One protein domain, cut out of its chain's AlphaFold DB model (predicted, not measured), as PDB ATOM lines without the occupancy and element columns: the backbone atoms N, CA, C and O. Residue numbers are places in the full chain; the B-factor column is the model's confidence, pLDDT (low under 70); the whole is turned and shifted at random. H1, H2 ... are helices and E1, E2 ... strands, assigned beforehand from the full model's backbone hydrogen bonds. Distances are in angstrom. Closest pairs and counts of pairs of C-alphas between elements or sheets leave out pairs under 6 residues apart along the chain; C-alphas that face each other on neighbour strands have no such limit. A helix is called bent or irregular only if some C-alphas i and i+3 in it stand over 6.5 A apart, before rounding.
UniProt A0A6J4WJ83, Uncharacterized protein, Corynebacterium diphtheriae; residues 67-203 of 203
ATOM      1  N   ASP A  67     460.735 555.394 330.836       83.25
ATOM      2  CA  ASP A  67     461.133 555.096 332.221       83.25
ATOM      3  C   ASP A  67     460.303 553.957 332.832       83.25
ATOM      4  O   ASP A  67     460.835 553.056 333.487       83.25
ATOM      5  N   THR A  68     458.985 553.962 332.601       82.44
ATOM      6  CA  THR A  68     458.088 552.901 333.072       82.44
ATOM      7  C   THR A  68     458.460 551.557 332.452       82.44
ATOM      8  O   THR A  68     458.466 550.540 333.145       82.44
ATOM      9  N   LEU A  69     458.824 551.537 331.170       80.25
ATOM     10  CA  LEU A  69     459.242 550.326 330.463       80.25
ATOM     11  C   LEU A  69     460.636 549.859 330.908       80.25
ATOM     12  O   LEU A  69     460.847 548.665 331.125       80.25
ATOM     13  N   ALA A  70     461.561 550.794 331.129       79.94
ATOM     14  CA  ALA A  70     462.912 550.522 331.613       79.94
ATOM     15  C   ALA A  70     462.937 549.925 333.030       79.94
ATOM     16  O   ALA A  70     463.903 549.258 333.397       79.94
ATOM     17  N   SER A  71     461.863 550.097 333.813       81.38
ATOM     18  CA  SER A  71     461.720 549.467 335.133       81.38
ATOM     19  C   SER A  71     461.740 547.931 335.097       81.38
ATOM     20  O   SER A  71     461.931 547.301 336.136       81.38
ATOM     21  N   GLY A  72     461.531 547.312 333.927       76.38
ATOM     22  CA  GLY A  72     461.501 545.855 333.761       76.38
ATOM     23  C   GLY A  72     460.218 545.186 334.265       76.38
ATOM     24  O   GLY A  72     460.100 543.960 334.183       76.38
ATOM     25  N   ARG A  73     459.249 545.974 334.750       83.88
ATOM     26  CA  ARG A  73     457.924 545.498 335.162       83.88
ATOM     27  C   ARG A  73     457.144 544.926 333.984       83.88
ATOM     28  O   ARG A  73     457.404 545.219 332.816       83.88
ATOM     29  N   THR A  74     456.164 544.094 334.311       84.06
ATOM     30  CA  THR A  74     455.284 543.481 333.321       84.06
ATOM     31  C   THR A  74     454.008 544.286 333.191       84.06
ATOM     32  O   THR A  74     453.351 544.569 334.187       84.06
ATOM     33  N   PHE A  75     453.621 544.599 331.960       87.94
ATOM     34  CA  PHE A  75     452.391 545.326 331.671       87.94
ATOM     35  C   PHE A  75     451.500 544.523 330.739       87.94
ATOM     36  O   PHE A  75     451.966 543.819 329.841       87.94
ATOM     37  N   ARG A  76     450.196 544.661 330.934       89.06
ATOM     38  CA  ARG A  76     449.165 544.144 330.042       89.06
ATOM     39  C   ARG A  76     448.451 545.309 329.391       89.06
ATOM     40  O   ARG A  76     448.010 546.217 330.080       89.06
ATOM     41  N   ILE A  77     448.294 545.260 328.076       92.00
ATOM     42  CA  ILE A  77     447.568 546.270 327.306       92.00
ATOM     43  C   ILE A  77     446.388 545.591 326.622       92.00
ATOM     44  O   ILE A  77     446.553 544.597 325.911       92.00
ATOM     45  N   ARG A  78     445.196 546.157 326.802       91.81
ATOM     46  CA  ARG A  78     443.972 545.707 326.133       91.81
ATOM     47  C   ARG A  78     443.509 546.755 325.141       91.81
ATOM     48  O   ARG A  78     443.361 547.931 325.480       91.81
ATOM     49  N   THR A  79     443.242 546.314 323.923       92.94
ATOM     50  CA  THR A  79     442.834 547.179 322.813       92.94
ATOM     51  C   THR A  79     441.443 546.810 322.320       92.94
ATOM     52  O   THR A  79     440.974 545.690 322.532       92.94
ATOM     53  N   THR A  80     440.774 547.762 321.679       92.50
ATOM     54  CA  THR A  80     439.504 547.563 320.972       92.50
ATOM     55  C   THR A  80     439.634 548.010 319.522       92.50
ATOM     56  O   THR A  80     440.427 548.898 319.205       92.50
ATOM     57  N   SER A  81     438.852 547.388 318.637       87.75
ATOM     58  CA  SER A  81     438.832 547.687 317.198       87.75
ATOM     59  C   SER A  81     440.225 547.669 316.524       87.75
ATOM     60  O   SER A  81     440.679 548.706 316.035       87.75
ATOM     61  N   PRO A  82     440.907 546.508 316.441       86.81
ATOM     62  CA  PRO A  82     440.438 545.176 316.836       86.81
ATOM     63  C   PRO A  82     440.609 544.892 318.334       86.81
ATOM     64  O   PRO A  82     441.455 545.481 318.999       86.81
ATOM     65  N   THR A  83     439.802 543.968 318.861       87.88
ATOM     66  CA  THR A  83     440.011 543.446 320.216       87.88
ATOM     67  C   THR A  83     441.271 542.600 320.218       87.88
ATOM     68  O   THR A  83     441.336 541.560 319.561       87.88
ATOM     69  N   SER A  84     442.300 543.067 320.907       85.62
ATOM     70  CA  SER A  84     443.589 542.387 320.991       85.62
ATOM     71  C   SER A  84     444.249 542.678 322.323       85.62
ATOM     72  O   SER A  84     443.967 543.688 322.977       85.62
ATOM     73  N   GLU A  85     445.136 541.779 322.712       86.50
ATOM     74  CA  GLU A  85     445.799 541.842 323.996       86.50
ATOM     75  C   GLU A  85     447.302 541.717 323.823       86.50
ATOM     76  O   GLU A  85     447.778 540.902 323.034       86.50
ATOM     77  N   PHE A  86     448.036 542.546 324.553       87.19
ATOM     78  CA  PHE A  86     449.483 542.623 324.471       87.19
ATOM     79  C   PHE A  86     450.076 542.495 325.864       87.19
ATOM     80  O   PHE A  86     449.546 543.048 326.825       87.19
ATOM     81  N   ILE A  87     451.197 541.791 325.951       85.25
ATOM     82  CA  ILE A  87     452.013 541.711 327.156       85.25
ATOM     83  C   ILE A  87     453.357 542.344 326.872       85.25
ATOM     84  O   ILE A  87     454.012 541.993 325.895       85.25
ATOM     85  N   ILE A  88     453.768 543.243 327.752       84.31
ATOM     86  CA  ILE A  88     455.117 543.785 327.789       84.31
ATOM     87  C   ILE A  88     455.817 543.167 328.988       84.31
ATOM     88  O   ILE A  88     455.295 543.209 330.097       84.31
ATOM     89  N   CYS A  89     456.971 542.556 328.760       77.44
ATOM     90  CA  CYS A  89     457.763 541.888 329.785       77.44
ATOM     91  C   CYS A  89     459.243 542.102 329.476       77.44
ATOM     92  O   CYS A  89     459.749 541.601 328.465       77.44
ATOM     93  N   GLY A  90     459.950 542.809 330.359       75.00
ATOM     94  CA  GLY A  90     461.332 543.207 330.105       75.00
ATOM     95  C   GLY A  90     461.435 543.975 328.785       75.00
ATOM     96  O   GLY A  90     460.682 544.913 328.549       75.00
ATOM     97  N   HIS A  91     462.315 543.533 327.888       74.69
ATOM     98  CA  HIS A  91     462.560 544.207 326.609       74.69
ATOM     99  C   HIS A  91     461.658 543.749 325.458       74.69
ATOM    100  O   HIS A  91     461.986 543.991 324.297       74.69
ATOM    101  N   ARG A  92     460.544 543.062 325.732       78.12
ATOM    102  CA  ARG A  92     459.690 542.502 324.678       78.12
ATOM    103  C   ARG A  92     458.221 542.810 324.835       78.12
ATOM    104  O   ARG A  92     457.693 542.861 325.941       78.12
ATOM    105  N   ILE A  93     457.575 542.923 323.682       81.06
ATOM    106  CA  ILE A  93     456.134 543.047 323.505       81.06
ATOM    107  C   ILE A  93     455.654 541.784 322.809       81.06
ATOM    108  O   ILE A  93     456.244 541.361 321.815       81.06
ATOM    109  N   ALA A  94     454.564 541.202 323.283       79.44
ATOM    110  CA  ALA A  94     453.937 540.049 322.669       79.44
ATOM    111  C   ALA A  94     452.451 540.316 322.429       79.44
ATOM    112  O   ALA A  94     451.710 540.553 323.381       79.44
ATOM    113  N   ALA A  95     452.011 540.246 321.170       81.69
ATOM    114  CA  ALA A  95     450.595 540.225 320.818       81.69
ATOM    115  C   ALA A  95     450.032 538.814 321.000       81.69
ATOM    116  O   ALA A  95     450.559 537.835 320.456       81.69
ATOM    117  N   LEU A  96     448.926 538.718 321.727       74.88
ATOM    118  CA  LEU A  96     448.168 537.493 321.920       74.88
ATOM    119  C   LEU A  96     447.136 537.355 320.797       74.88
ATOM    120  O   LEU A  96     446.398 538.288 320.491       74.88
ATOM    121  N   GLY A  97     447.097 536.186 320.158       65.56
ATOM    122  CA  GLY A  97     446.196 535.920 319.039       65.56
ATOM    123  C   GLY A  97     446.484 534.589 318.343       65.56
ATOM    124  O   GLY A  97     447.266 533.770 318.826       65.56
ATOM    125  N   ASN A  98     445.845 534.367 317.188       54.09
ATOM    126  CA  ASN A  98     446.011 533.146 316.382       54.09
ATOM    127  C   ASN A  98     447.465 532.908 315.941       54.09
ATOM    128  O   ASN A  98     447.908 531.762 315.878       54.09
ATOM    129  N   ALA A  99     448.198 533.986 315.656       60.34
ATOM    130  CA  ALA A  99     449.618 533.970 315.348       60.34
ATOM    131  C   ALA A  99     450.326 534.956 316.289       60.34
ATOM    132  O   ALA A  99     450.283 536.165 316.046       60.34
ATOM    133  N   PRO A 100     450.938 534.465 317.380       64.38
ATOM    134  CA  PRO A 100     451.760 535.290 318.246       64.38
ATOM    135  C   PRO A 100     452.792 536.048 317.448       64.38
ATOM    136  O   PRO A 100     453.529 535.451 316.663       64.38
ATOM    137  N   THR A 101     452.848 537.346 317.683       72.38
ATOM    138  CA  THR A 101     453.890 538.194 317.125       72.38
ATOM    139  C   THR A 101     454.589 538.875 318.281       72.38
ATOM    140  O   THR A 101     453.931 539.317 319.229       72.38
ATOM    141  N   THR A 102     455.916 538.890 318.236       75.94
ATOM    142  CA  THR A 102     456.742 539.533 319.248       75.94
ATOM    143  C   THR A 102     457.574 540.639 318.621       75.94
ATOM    144  O   THR A 102     458.001 540.539 317.471       75.94
ATOM    145  N   TRP A 103     457.799 541.687 319.402       84.69
ATOM    146  CA  TRP A 103     458.659 542.816 319.066       84.69
ATOM    147  C   TRP A 103     459.571 543.118 320.249       84.69
ATOM    148  O   TRP A 103     459.291 542.711 321.381       84.69
ATOM    149  N   GLU A 104     460.651 543.841 319.994       83.19
ATOM    150  CA  GLU A 104     461.411 544.494 321.058       83.19
ATOM    151  C   GLU A 104     460.668 545.754 321.512       83.19
ATOM    152  O   GLU A 104     459.945 546.376 320.729       83.19
ATOM    153  N   PHE A 105     460.791 546.110 322.789       82.94
ATOM    154  CA  PHE A 105     460.041 547.236 323.350       82.94
ATOM    155  C   PHE A 105     460.437 548.585 322.730       82.94
ATOM    156  O   PHE A 105     459.614 549.492 322.709       82.94
ATOM    157  N   GLU A 106     461.646 548.691 322.168       86.31
ATOM    158  CA  GLU A 106     462.148 549.873 321.447       86.31
ATOM    159  C   GLU A 106     461.277 550.236 320.234       86.31
ATOM    160  O   GLU A 106     461.231 551.387 319.808       86.31
ATOM    161  N   HIS A 107     460.524 549.266 319.705       89.38
ATOM    162  CA  HIS A 107     459.562 549.501 318.636       89.38
ATOM    163  C   HIS A 107     458.250 550.129 319.137       89.38
ATOM    164  O   HIS A 107     457.424 550.537 318.321       89.38
ATOM    165  N   LEU A 108     458.004 550.217 320.451       90.38
ATOM    166  CA  LEU A 108     456.809 550.864 320.995       90.38
ATOM    167  C   LEU A 108     456.921 552.381 320.855       90.38
ATOM    168  O   LEU A 108     457.592 553.049 321.633       90.38
ATOM    169  N   THR A 109     456.202 552.947 319.891       90.12
ATOM    170  CA  THR A 109     456.239 554.395 319.649       90.12
ATOM    171  C   THR A 109     455.154 555.147 320.413       90.12
ATOM    172  O   THR A 109     455.284 556.350 320.638       90.12
ATOM    173  N   ARG A 110     454.060 554.474 320.804       87.94
ATOM    174  CA  ARG A 110     453.012 555.063 321.650       87.94
ATOM    175  C   ARG A 110     452.180 554.005 322.371       87.94
ATOM    176  O   ARG A 110     451.616 553.122 321.721       87.94
ATOM    177  N   ALA A 111     452.005 554.183 323.680       93.44
ATOM    178  CA  ALA A 111     451.058 553.430 324.498       93.44
ATOM    179  C   ALA A 111     450.378 554.339 325.531       93.44
ATOM    180  O   ALA A 111     450.891 554.547 326.623       93.44
ATOM    181  N   GLU A 112     449.218 554.878 325.165       94.50
ATOM    182  CA  GLU A 112     448.410 555.782 325.985       94.50
ATOM    183  C   GLU A 112     446.938 555.374 325.877       94.50
ATOM    184  O   GLU A 112     446.456 555.037 324.790       94.50
ATOM    185  N   ILE A 113     446.223 555.387 326.997       93.56
ATOM    186  CA  ILE A 113     444.794 555.078 327.052       93.56
ATOM    187  C   ILE A 113     444.007 555.988 326.094       93.56
ATOM    188  O   ILE A 113     444.326 557.159 325.897       93.56
ATOM    189  N   HIS A 114     442.982 555.425 325.450       91.94
ATOM    190  CA  HIS A 114     442.143 556.071 324.432       91.94
ATOM    191  C   HIS A 114     442.879 556.503 323.156       91.94
ATOM    192  O   HIS A 114     442.294 557.161 322.292       91.94
ATOM    193  N   GLN A 115     444.131 556.084 322.979       93.88
ATOM    194  CA  GLN A 115     444.909 556.323 321.770       93.88
ATOM    195  C   GLN A 115     445.216 555.005 321.053       93.88
ATOM    196  O   GLN A 115     445.201 553.934 321.667       93.88
ATOM    197  N   PRO A 116     445.495 555.043 319.737       94.06
ATOM    198  CA  PRO A 116     445.946 553.855 319.034       94.06
ATOM    199  C   PRO A 116     447.267 553.336 319.610       94.06
ATOM    200  O   PRO A 116     448.228 554.106 319.698       94.06
ATOM    201  N   LEU A 117     447.335 552.038 319.921       94.69
ATOM    202  CA  LEU A 117     448.605 551.375 320.218       94.69
ATOM    203  C   LEU A 117     449.466 551.413 318.958       94.69
ATOM    204  O   LEU A 117     449.003 551.028 317.876       94.69
ATOM    205  N   ARG A 118     450.709 551.878 319.081       94.12
ATOM    206  CA  ARG A 118     451.636 551.951 317.954       94.12
ATOM    207  C   ARG A 118     452.919 551.196 318.235       94.12
ATOM    208  O   ARG A 118     453.610 551.480 319.210       94.12
ATOM    209  N   ILE A 119     453.222 550.271 317.332       91.12
ATOM    210  CA  ILE A 119     454.490 549.548 317.277       91.12
ATOM    211  C   ILE A 119     455.057 549.808 315.880       91.12
ATOM    212  O   ILE A 119     454.400 549.507 314.875       91.12
ATOM    213  N   ASP A 120     456.219 550.450 315.812       90.31
ATOM    214  CA  ASP A 120     456.765 551.085 314.614       90.31
ATOM    215  C   ASP A 120     455.737 552.019 313.943       90.31
ATOM    216  O   ASP A 120     455.087 552.843 314.593       90.31
ATOM    217  N   ALA A 121     455.568 551.873 312.626       88.81
ATOM    218  CA  ALA A 121     454.590 552.584 311.813       88.81
ATOM    219  C   ALA A 121     453.172 551.974 311.877       88.81
ATOM    220  O   ALA A 121     452.238 552.527 311.290       88.81
ATOM    221  N   HIS A 122     452.987 550.844 312.566       90.06
ATOM    222  CA  HIS A 122     451.734 550.091 312.558       90.06
ATOM    223  C   HIS A 122     450.823 550.477 313.728       90.06
ATOM    224  O   HIS A 122     451.280 550.850 314.809       90.06
ATOM    225  N   ARG A 123     449.506 550.388 313.503       92.31
ATOM    226  CA  ARG A 123     448.468 550.671 314.505       92.31
ATOM    227  C   ARG A 123     447.760 549.383 314.910       92.31
ATOM    228  O   ARG A 123     447.314 548.639 314.040       92.31
ATOM    229  N   TYR A 124     447.591 549.186 316.211       90.88
ATOM    230  CA  TYR A 124     447.042 547.965 316.799       90.88
ATOM    231  C   TYR A 124     445.856 548.267 317.719       90.88
ATOM    232  O   TYR A 124     445.928 548.084 318.928       90.88
ATOM    233  N   GLY A 125     444.756 548.752 317.141       92.69
ATOM    234  CA  GLY A 125     443.547 549.094 317.897       92.69
ATOM    235  C   GLY A 125     443.734 550.267 318.862       92.69
ATOM    236  O   GLY A 125     444.815 550.848 318.966       92.69
ATOM    237  N   VAL A 126     442.654 550.649 319.539       95.00
ATOM    238  CA  VAL A 126     442.637 551.727 320.538       95.00
ATOM    239  C   VAL A 126     442.802 551.130 321.926       95.00
ATOM    240  O   VAL A 126     442.050 550.228 322.297       95.00
ATOM    241  N   ILE A 127     443.769 551.629 322.693       95.00
ATOM    242  CA  ILE A 127     444.043 551.159 324.051       95.00
ATOM    243  C   ILE A 127     442.876 551.540 324.961       95.00
ATOM    244  O   ILE A 127     442.426 552.682 324.987       95.00
ATOM    245  N   THR A 128     442.392 550.559 325.713       93.44
ATOM    246  CA  THR A 128     441.294 550.734 326.671       93.44
ATOM    247  C   THR A 128     441.723 550.510 328.105       93.44
ATOM    248  O   THR A 128     441.105 551.083 328.988       93.44
ATOM    249  N   HIS A 129     442.748 549.683 328.331       93.25
ATOM    250  CA  HIS A 129     443.289 549.414 329.659       93.25
ATOM    251  C   HIS A 129     444.785 549.133 329.558       93.25
ATOM    252  O   HIS A 129     445.235 548.491 328.599       93.25
ATOM    253  N   ILE A 130     445.516 549.579 330.574       93.69
ATOM    254  CA  ILE A 130     446.900 549.217 330.832       93.69
ATOM    255  C   ILE A 130     446.946 548.780 332.295       93.69
ATOM    256  O   ILE A 130     446.598 549.549 333.185       93.69
ATOM    257  N   ASP A 131     447.322 547.528 332.524       91.44
ATOM    258  CA  ASP A 131     447.414 546.938 333.854       91.44
ATOM    259  C   ASP A 131     448.896 546.660 334.147       91.44
ATOM    260  O   ASP A 131     449.568 545.969 333.373       91.44
ATOM    261  N   ASN A 132     449.420 547.193 335.247       90.19
ATOM    262  CA  ASN A 132     450.723 546.806 335.768       90.19
ATOM    263  C   ASN A 132     450.567 545.481 336.522       90.19
ATOM    264  O   ASN A 132     449.804 545.354 337.476       90.19
ATOM    265  N   LEU A 133     451.286 544.467 336.063       84.81
ATOM    266  CA  LEU A 133     451.262 543.117 336.619       84.81
ATOM    267  C   LEU A 133     452.406 542.886 337.618       84.81
ATOM    268  O   LEU A 133     452.548 541.784 338.153       84.81
ATOM    269  N   GLY A 134     453.220 543.917 337.851       81.69
ATOM    270  CA  GLY A 134     454.388 543.895 338.712       81.69
ATOM    271  C   GLY A 134     455.536 543.083 338.126       81.69
ATOM    272  O   GLY A 134     455.677 542.905 336.910       81.69
ATOM    273  N   ASP A 135     456.379 542.584 339.021       75.88
ATOM    274  CA  ASP A 135     457.485 541.714 338.654       75.88
ATOM    275  C   ASP A 135     456.972 540.319 338.306       75.88
ATOM    276  O   ASP A 135     456.064 539.785 338.950       75.88
ATOM    277  N   LEU A 136     457.605 539.675 337.325       68.00
ATOM    278  CA  LEU A 136     457.377 538.268 336.991       68.00
ATOM    279  C   LEU A 136     458.022 537.348 338.033       68.00
ATOM    280  O   LEU A 136     459.006 536.648 337.796       68.00
ATOM    281  N   THR A 137     457.428 537.338 339.217       67.81
ATOM    282  CA  THR A 137     457.585 536.257 340.179       67.81
ATOM    283  C   THR A 137     456.897 534.996 339.652       67.81
ATOM    284  O   THR A 137     455.950 535.070 338.871       67.81
ATOM    285  N   PRO A 138     457.291 533.811 340.123       60.47
ATOM    286  CA  PRO A 138     456.520 532.588 339.935       60.47
ATOM    287  C   PRO A 138     454.988 532.703 340.060       60.47
ATOM    288  O   PRO A 138     454.236 532.193 339.221       60.47
ATOM    289  N   ALA A 139     454.518 533.382 341.107       64.50
ATOM    290  CA  ALA A 139     453.102 533.511 341.418       64.50
ATOM    291  C   ALA A 139     452.384 534.438 340.427       64.50
ATOM    292  O   ALA A 139     451.355 534.061 339.861       64.50
ATOM    293  N   THR A 140     452.956 535.615 340.154       65.94
ATOM    294  CA  THR A 140     452.406 536.568 339.176       65.94
ATOM    295  C   THR A 140     452.439 535.991 337.770       65.94
ATOM    296  O   THR A 140     451.476 536.132 337.026       65.94
ATOM    297  N   ALA A 141     453.477 535.234 337.429       66.12
ATOM    298  CA  ALA A 141     453.589 534.574 336.142       66.12
ATOM    299  C   ALA A 141     452.525 533.465 335.963       66.12
ATOM    300  O   ALA A 141     451.930 533.330 334.893       66.12
ATOM    301  N   THR A 142     452.209 532.716 337.023       63.56
ATOM    302  CA  THR A 142     451.103 531.740 337.019       63.56
ATOM    303  C   THR A 142     449.745 532.435 336.886       63.56
ATOM    304  O   THR A 142     448.931 532.035 336.052       63.56
ATOM    305  N   SER A 143     449.513 533.508 337.648       66.94
ATOM    306  CA  SER A 143     448.299 534.333 337.545       66.94
ATOM    307  C   SER A 143     448.127 534.919 336.140       66.94
ATOM    308  O   SER A 143     447.045 534.853 335.552       66.94
ATOM    309  N   LEU A 144     449.225 535.396 335.550       68.88
ATOM    310  CA  LEU A 144     449.275 535.896 334.187       68.88
ATOM    311  C   LEU A 144     448.880 534.804 333.194       68.88
ATOM    312  O   LEU A 144     447.949 534.985 332.421       68.88
ATOM    313  N   LEU A 145     449.504 533.629 333.256       66.38
ATOM    314  CA  LEU A 145     449.150 532.490 332.405       66.38
ATOM    315  C   LEU A 145     447.661 532.121 332.489       66.38
ATOM    316  O   LEU A 145     447.042 531.837 331.462       66.38
ATOM    317  N   VAL A 146     447.079 532.119 333.692       67.38
ATOM    318  CA  VAL A 146     445.647 531.848 333.897       67.38
ATOM    319  C   VAL A 146     444.787 532.935 333.254       67.38
ATOM    320  O   VAL A 146     443.838 532.612 332.540       67.38
ATOM    321  N   THR A 147     445.150 534.197 333.466       68.25
ATOM    322  CA  THR A 147     444.452 535.376 332.933       68.25
ATOM    323  C   THR A 147     444.498 535.430 331.408       68.25
ATOM    324  O   THR A 147     443.522 535.821 330.772       68.25
ATOM    325  N   LEU A 148     445.612 534.997 330.817       69.25
ATOM    326  CA  LEU A 148     445.850 535.038 329.377       69.25
ATOM    327  C   LEU A 148     445.303 533.830 328.626       69.25
ATOM    328  O   LEU A 148     445.069 533.921 327.425       69.25
ATOM    329  N   ALA A 149     445.079 532.704 329.309       66.56
ATOM    330  CA  ALA A 149     444.626 531.463 328.687       66.56
ATOM    331  C   ALA A 149     443.394 531.611 327.763       66.56
ATOM    332  O   ALA A 149     443.399 530.968 326.715       66.56
ATOM    333  N   PRO A 150     442.371 532.440 328.071       68.69
ATOM    334  CA  PRO A 150     441.228 532.653 327.173       68.69
ATOM    335  C   PRO A 150     441.586 533.327 325.840       68.69
ATOM    336  O   PRO A 150     440.880 533.136 324.853       68.69
ATOM    337  N   PHE A 151     442.675 534.097 325.803       65.69
ATOM    338  CA  PHE A 151     443.164 534.808 324.615       65.69
ATOM    339  C   PHE A 151     444.151 533.961 323.796       65.69
ATOM    340  O   PHE A 151     444.578 534.355 322.709       65.69
ATOM    341  N   LEU A 152     444.511 532.775 324.301       62.78
ATOM    342  CA  LEU A 152     445.304 531.795 323.574       62.78
ATOM    343  C   LEU A 152     444.383 530.955 322.678       62.78
ATOM    344  O   LEU A 152     443.522 530.211 323.144       62.78
ATOM    345  N   HIS A 153     444.592 531.042 321.367       61.47
ATOM    346  CA  HIS A 153     443.916 530.184 320.393       61.47
ATOM    347  C   HIS A 153     444.560 528.777 320.327       61.47
ATOM    348  O   HIS A 153     445.437 528.444 321.120       61.47
ATOM    349  N   ASP A 154     444.143 527.911 319.393       54.78
ATOM    350  CA  ASP A 154     444.538 526.482 319.344       54.78
ATOM    351  C   ASP A 154     446.051 526.202 319.186       54.78
ATOM    352  O   ASP A 154     446.480 525.052 319.301       54.78
ATOM    353  N   ALA A 155     446.868 527.220 318.913       48.88
ATOM    354  CA  ALA A 155     448.271 527.082 318.528       48.88
ATOM    355  C   ALA A 155     449.320 527.851 319.372       48.88
ATOM    356  O   ALA A 155     450.451 527.350 319.452       48.88
ATOM    357  N   PRO A 156     449.030 529.006 320.012       57.28
ATOM    358  CA  PRO A 156     449.975 529.634 320.936       57.28
ATOM    359  C   PRO A 156     450.097 528.912 322.283       57.28
ATOM    360  O   PRO A 156     449.111 528.657 322.976       57.28
ATOM    361  N   THR A 157     451.339 528.653 322.680       59.97
ATOM    362  CA  THR A 157     451.724 528.298 324.043       59.97
ATOM    363  C   THR A 157     452.403 529.516 324.667       59.97
ATOM    364  O   THR A 157     453.490 529.904 324.235       59.97
ATOM    365  N   LEU A 158     451.805 530.119 325.695       62.06
ATOM    366  CA  LEU A 158     452.552 531.051 326.540       62.06
ATOM    367  C   LEU A 158     453.522 530.213 327.370       62.06
ATOM    368  O   LEU A 158     453.097 529.289 328.062       62.06
ATOM    369  N   VAL A 159     454.810 530.500 327.259       62.09
ATOM    370  CA  VAL A 159     455.891 529.798 327.938       62.09
ATOM    371  C   VAL A 159     456.569 530.782 328.874       62.09
ATOM    372  O   VAL A 159     457.165 531.765 328.456       62.09
ATOM    373  N   LEU A 160     456.529 530.494 330.161       63.81
ATOM    374  CA  LEU A 160     457.403 531.162 331.105       63.81
ATOM    375  C   LEU A 160     458.734 530.441 331.097       63.81
ATOM    376  O   LEU A 160     458.788 529.225 331.301       63.81
ATOM    377  N   SER A 161     459.801 531.188 330.859       61.53
ATOM    378  CA  SER A 161     461.151 530.654 330.908       61.53
ATOM    379  C   SER A 161     461.998 531.419 331.910       61.53
ATOM    380  O   SER A 161     461.743 532.579 332.223       61.53
ATOM    381  N   ASN A 162     463.011 530.763 332.456       60.91
ATOM    382  CA  ASN A 162     463.974 531.437 333.307       60.91
ATOM    383  C   ASN A 162     464.831 532.314 332.396       60.91
ATOM    384  O   ASN A 162     465.470 531.782 331.488       60.91
ATOM    385  N   ALA A 163     464.898 533.616 332.660       57.81
ATOM    386  CA  ALA A 163     465.675 534.530 331.827       57.81
ATOM    387  C   ALA A 163     467.166 534.130 331.755       57.81
ATOM    388  O   ALA A 163     467.790 534.236 330.702       57.81
ATOM    389  N   SER A 164     467.719 533.592 332.850       59.25
ATOM    390  CA  SER A 164     469.127 533.180 332.943       59.25
ATOM    391  C   SER A 164     469.417 531.791 332.361       59.25
ATOM    392  O   SER A 164     470.459 531.597 331.744       59.25
ATOM    393  N   THR A 165     468.512 530.818 332.522       61.09
ATOM    394  CA  THR A 165     468.763 529.425 332.084       61.09
ATOM    395  C   THR A 165     468.025 529.027 330.809       61.09
ATOM    396  O   THR A 165     468.248 527.933 330.296       61.09
ATOM    397  N   ARG A 166     467.120 529.882 330.311       60.84
ATOM    398  CA  ARG A 166     466.206 529.637 329.180       60.84
ATOM    399  C   ARG A 166     465.363 528.362 329.305       60.84
ATOM    400  O   ARG A 166     464.757 527.917 328.332       60.84
ATOM    401  N   LYS A 167     465.294 527.757 330.496       61.25
ATOM    402  CA  LYS A 167     464.454 526.584 330.750       61.25
ATOM    403  C   LYS A 167     462.995 527.000 330.846       61.25
ATOM    404  O   LYS A 167     462.687 527.968 331.535       61.25
ATOM    405  N   VAL A 168     462.117 526.239 330.197       62.00
ATOM    406  CA  VAL A 168     460.661 526.350 330.355       62.00
ATOM    407  C   VAL A 168     460.284 525.938 331.770       62.00
ATOM    408  O   VAL A 168     460.659 524.856 332.217       62.00
ATOM    409  N   ILE A 169     459.548 526.798 332.463       62.06
ATOM    410  CA  ILE A 169     459.123 526.584 333.849       62.06
ATOM    411  C   ILE A 169     457.628 526.394 333.937       62.06
ATOM    412  O   ILE A 169     457.185 525.518 334.656       62.06
ATOM    413  N   ALA A 170     456.844 527.144 333.180       62.12
ATOM    414  CA  ALA A 170     455.411 526.927 333.130       62.12
ATOM    415  C   ALA A 170     454.903 527.247 331.737       62.12
ATOM    416  O   ALA A 170     455.527 528.005 330.989       62.12
ATOM    417  N   TYR A 171     453.779 526.641 331.376       64.12
ATOM    418  CA  TYR A 171     453.147 526.955 330.114       64.12
ATOM    419  C   TYR A 171     451.631 526.837 330.169       64.12
ATOM    420  O   TYR A 171     451.062 525.998 330.871       64.12
ATOM    421  N   ALA A 172     450.979 527.655 329.355       65.00
ATOM    422  CA  ALA A 172     449.555 527.576 329.099       65.00
ATOM    423  C   ALA A 172     449.324 527.494 327.597       65.00
ATOM    424  O   ALA A 172     449.938 528.204 326.805       65.00
ATOM    425  N   THR A 173     448.419 526.603 327.229       64.62
ATOM    426  CA  THR A 173     447.817 526.495 325.904       64.62
ATOM    427  C   THR A 173     446.306 526.552 326.085       64.62
ATOM    428  O   THR A 173     445.812 526.405 327.207       64.62
ATOM    429  N   LYS A 174     445.559 526.654 324.985       62.38
ATOM    430  CA  LYS A 174     444.096 526.546 325.022       62.38
ATOM    431  C   LYS A 174     443.590 525.270 325.724       62.38
ATOM    432  O   LYS A 174     442.626 525.334 326.475       62.38
ATOM    433  N   ASN A 175     444.262 524.127 325.526       59.59
ATOM    434  CA  ASN A 175     443.759 522.802 325.943       59.59
ATOM    435  C   ASN A 175     444.556 522.133 327.076       59.59
ATOM    436  O   ASN A 175     444.174 521.074 327.569       59.59
ATOM    437  N   ARG A 176     445.705 522.692 327.456       60.31
ATOM    438  CA  ARG A 176     446.604 522.145 328.480       60.31
ATOM    439  C   ARG A 176     447.269 523.261 329.251       60.31
ATOM    440  O   ARG A 176     447.697 524.257 328.667       60.31
ATOM    441  N   ARG A 177     447.422 523.035 330.546       63.44
ATOM    442  CA  ARG A 177     448.151 523.914 331.447       63.44
ATOM    443  C   ARG A 177     449.148 523.078 332.228       63.44
ATOM    444  O   ARG A 177     448.818 521.970 332.648       63.44
ATOM    445  N   PHE A 178     450.352 523.598 332.392       64.31
ATOM    446  CA  PHE A 178     451.369 523.008 333.243       64.31
ATOM    447  C   PHE A 178     451.966 524.105 334.107       64.31
ATOM    448  O   PHE A 178     452.628 525.021 333.612       64.31
ATOM    449  N   PHE A 179     451.714 523.970 335.400       62.72
ATOM    450  CA  PHE A 179     452.254 524.813 336.447       62.72
ATOM    451  C   PHE A 179     452.940 523.864 337.428       62.72
ATOM    452  O   PHE A 179     452.239 523.157 338.152       62.72
ATOM    453  N   PRO A 180     454.275 523.740 337.421       56.25
ATOM    454  CA  PRO A 180     454.935 523.058 338.521       56.25
ATOM    455  C   PRO A 180     454.762 523.890 339.796       56.25
ATOM    456  O   PRO A 180     454.493 525.089 339.722       56.25
ATOM    457  N   GLU A 181     454.951 523.279 340.964       49.03
ATOM    458  CA  GLU A 181     455.224 524.035 342.189       49.03
ATOM    459  C   GLU A 181     456.504 524.835 341.955       49.03
ATOM    460  O   GLU A 181     457.618 524.306 341.966       49.03
ATOM    461  N   ILE A 182     456.343 526.108 341.607       49.91
ATOM    462  CA  ILE A 182     457.476 526.943 341.254       49.91
ATOM    463  C   ILE A 182     458.217 527.255 342.554       49.91
ATOM    464  O   ILE A 182     457.713 527.966 343.422       49.91
ATOM    465  N   SER A 183     459.411 526.686 342.701       43.34
ATOM    466  CA  SER A 183     460.218 526.866 343.902       43.34
ATOM    467  C   SER A 183     460.664 528.323 344.057       43.34
ATOM    468  O   SER A 183     461.005 529.006 343.088       43.34
ATOM    469  N   SER A 184     460.716 528.790 345.306       47.25
ATOM    470  CA  SER A 184     461.120 530.147 345.711       47.25
ATOM    471  C   SER A 184     462.546 530.551 345.297       47.25
ATOM    472  O   SER A 184     462.952 531.687 345.517       47.25
ATOM    473  N   ASN A 185     463.315 529.648 344.681       45.91
ATOM    474  CA  ASN A 185     464.690 529.882 344.238       45.91
ATOM    475  C   ASN A 185     464.799 530.551 342.851       45.91
ATOM    476  O   ASN A 185     465.911 530.780 342.370       45.91
ATOM    477  N   MET A 186     463.685 530.871 342.184       51.25
ATOM    478  CA  MET A 186     463.713 531.619 340.923       51.25
ATOM    479  C   MET A 186     463.966 533.109 341.153       51.25
ATOM    480  O   MET A 186     463.108 533.826 341.652       51.25
ATOM    481  N   ARG A 187     465.147 533.574 340.729       50.53
ATOM    482  CA  ARG A 187     465.560 534.984 340.827       50.53
ATOM    483  C   ARG A 187     465.050 535.873 339.682       50.53
ATOM    484  O   ARG A 187     465.049 537.084 339.841       50.53
ATOM    485  N   SER A 188     464.638 535.295 338.548       54.94
ATOM    486  CA  SER A 188     464.056 536.030 337.413       54.94
ATOM    487  C   SER A 188     463.279 535.106 336.463       54.94
ATOM    488  O   SER A 188     463.771 534.043 336.062       54.94
ATOM    489  N   ALA A 189     462.057 535.498 336.091       55.44
ATOM    490  CA  ALA A 189     461.256 534.838 335.059       55.44
ATOM    491  C   ALA A 189     461.023 535.796 333.883       55.44
ATOM    492  O   ALA A 189     460.821 536.989 334.078       55.44
ATOM    493  N   GLY A 190     461.072 535.264 332.665       57.06
ATOM    494  CA  GLY A 190     460.711 535.962 331.437       57.06
ATOM    495  C   GLY A 190     459.507 535.295 330.777       57.06
ATOM    496  O   GLY A 190     459.326 534.075 330.869       57.06
ATOM    497  N   VAL A 191     458.687 536.092 330.096       55.28
ATOM    498  CA  VAL A 191     457.583 535.602 329.269       55.28
ATOM    499  C   VAL A 191     458.084 535.410 327.846       55.28
ATOM    500  O   VAL A 191     458.631 536.320 327.234       55.28
ATOM    501  N   VAL A 192     457.872 534.213 327.318       57.19
ATOM    502  CA  VAL A 192     458.210 533.821 325.956       57.19
ATOM    503  C   VAL A 192     456.944 533.275 325.310       57.19
ATOM    504  O   VAL A 192     456.229 532.471 325.907       57.19
ATOM    505  N   LEU A 193     456.640 533.678 324.079       54.62
ATOM    506  CA  LEU A 193     455.560 533.045 323.322       54.62
ATOM    507  C   LEU A 193     456.137 531.977 322.400       54.62
ATOM    508  O   LEU A 193     456.988 532.228 321.551       54.62
ATOM    509  N   TRP A 194     455.674 530.744 322.582       52.19
ATOM    510  CA  TRP A 194     456.084 529.606 321.776       52.19
ATOM    511  C   TRP A 194     454.919 529.136 320.917       52.19
ATOM    512  O   TRP A 194     453.827 528.872 321.413       52.19
ATOM    513  N   HIS A 195     455.150 528.981 319.617       50.09
ATOM    514  CA  HIS A 195     454.132 528.474 318.706       50.09
ATOM    515  C   HIS A 195     454.515 527.077 318.211       50.09
ATOM    516  O   HIS A 195     455.371 526.910 317.336       50.09
ATOM    517  N   ARG A 196     453.836 526.051 318.747       46.97
ATOM    518  CA  ARG A 196     454.158 524.630 318.517       46.97
ATOM    519  C   ARG A 196     454.185 524.242 317.038       46.97
ATOM    520  O   ARG A 196     455.024 523.447 316.633       46.97
ATOM    521  N   ARG A 197     453.284 524.811 316.228       44.19
ATOM    522  CA  ARG A 197     453.136 524.480 314.797       44.19
ATOM    523  C   ARG A 197     454.294 524.965 313.923       44.19
ATOM    524  O   ARG A 197     454.464 524.439 312.834       44.19
ATOM    525  N   GLN A 198     455.062 525.955 314.378       47.81
ATOM    526  CA  GLN A 198     456.195 526.497 313.617       47.81
ATOM    527  C   GLN A 198     457.556 526.043 314.161       47.81
ATOM    528  O   GLN A 198     458.580 526.421 313.604       47.81
ATOM    529  N   GLY A 199     457.591 525.277 315.260       46.28
ATOM    530  CA  GLY A 199     458.843 524.869 315.907       46.28
ATOM    531  C   GLY A 199     459.718 526.039 316.382       46.28
ATOM    532  O   GLY A 199     460.865 525.823 316.760       46.28
ATOM    533  N   ARG A 200     459.197 527.273 316.366       45.03
ATOM    534  CA  ARG A 200     459.934 528.494 316.688       45.03
ATOM    535  C   ARG A 200     459.570 528.986 318.081       45.03
ATOM    536  O   ARG A 200     458.403 529.208 318.406       45.03
ATOM    537  N   LEU A 201     460.614 529.131 318.890       42.66
ATOM    538  CA  LEU A 201     460.600 529.862 320.145       42.66
ATOM    539  C   LEU A 201     460.892 531.319 319.831       42.66
ATOM    540  O   LEU A 201     461.987 531.642 319.375       42.66
ATOM    541  N   TRP A 202     459.898 532.169 320.054       45.47
ATOM    542  CA  TRP A 202     460.058 533.609 319.971       45.47
ATOM    543  C   TRP A 202     460.486 534.071 321.358       45.47
ATOM    544  O   TRP A 202     459.659 534.524 322.149       45.47
ATOM    545  N   ILE A 203     461.763 533.793 321.668       41.56
ATOM    546  CA  ILE A 203     462.466 534.372 322.823       41.56
ATOM    547  C   ILE A 203     462.345 535.868 322.702       41.56
ATOM    548  O   ILE A 203     462.430 536.345 321.549       41.56
TER     549      ILE A 203
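What this domain is: This is residues 67 to 203 of the 203 residues of an uncharacterized protein of Corynebacterium diphtheriae (UniProt A0A6J4WJ83). A seven-stranded sheet, E4 E3 E2 E1 E7 E6 E5, curls like part of a barrel and folds back on itself at the bent strand E7. A smaller sheet, E9 E8 E10 E11, stands outside it, partly face to face with E2, E3 and E4 through E10 and E11, while H2 fills the space between the two sheets on one side and the short H1 only grazes the curled sheet. You have 137 printed residues with two named helices and eleven named strands, in the order H1, E1 to E7, H2, E8 to E11. Both sheets are antiparallel and the class is mixed, helices and strands. The whole is compact, with a radius of gyration of the C-alphas of 14.2 A and spans of 40 by 33 by 22 A.

How they stand to each other: Begin at H1, residues 67 to 70, which only grazes the large sheet with residues 68 to 69. Next comes a meander, each strand the antiparallel neighbour of the one before: E1, residues 74 to 80, E2, 84 to 89, E3, 92 to 96, and E4, 101 to 104; look at N 77 and O 86, 2.8 A, N 94 and O 87, 2.8 A, and N 93 and O 103, 2.9 A. A second meander holds E5, residues 108 to 110, E6, 116 to 119, and E7, 122 to 134, with N 118 and O 110 at 3.1 A and N 124 and O 117 at 2.9 A. E7 bends by 87 degrees at residue 126, pairing before it with E6 and after it with E1, where N 76 and O 131 are 2.8 A apart. This is a folded sheet, bent back into two leaves, E4 E3 E2 E1 facing E6 E5, with E7 as the hinge. H2, residues 138 to 151, is on this sheet at a height of 9.9 A, along the strands, at 14 degrees to E1 on the local plane. H2 is irregular, C-alphas 147 and 150 being 7.1 A apart, and in H2 8 of 10 O i to N i+4 pairs are within hydrogen-bond range, while H1 is too short for such a pair. H2 is also on one face of the sheet of E9, residues 168 to 172, E8, 156 to 162, E10, 189 to 195, and E11, 200 to 202, making two layers, a helix on one face of a sheet; its closest C-alphas to E9 are Leu 145 and Ala 172, 5.9 A. In that sheet find N 160 and O 170, 2.8 A, N 159 and O 192, 2.8 A, and N 202 and O 193, 3.3 A. The two sheets form a sandwich, face to face, with strands at 20 degrees; the closest C-alphas of E2 and E10 are Cys 89 and Val 191, 6.3 A.

Where its parts are: Find C-alpha 74 at (455.284, 543.481, 333.321), where E1 begins its 20.4 A. E7 spans 27.0 A, ending at C-alpha 134, (454.388, 543.895, 338.712). H2 spans 20.4 A, E10 18.9 A, E8 18.8 A and E2 16.7 A. E11 ends at C-alpha 202, (460.058, 533.609, 319.971).

The domain as a whole: The two C-alphas farthest apart, Ala 121 and Glu 181, are 41.7 A from each other. The printed part has no cut, and the link from E9 to E10, residues 173 to 188, is long, while the other links are tight. The mean pLDDT of the printed part is 71.8, and residues 97 to 100 and 136 to 203 are under 70.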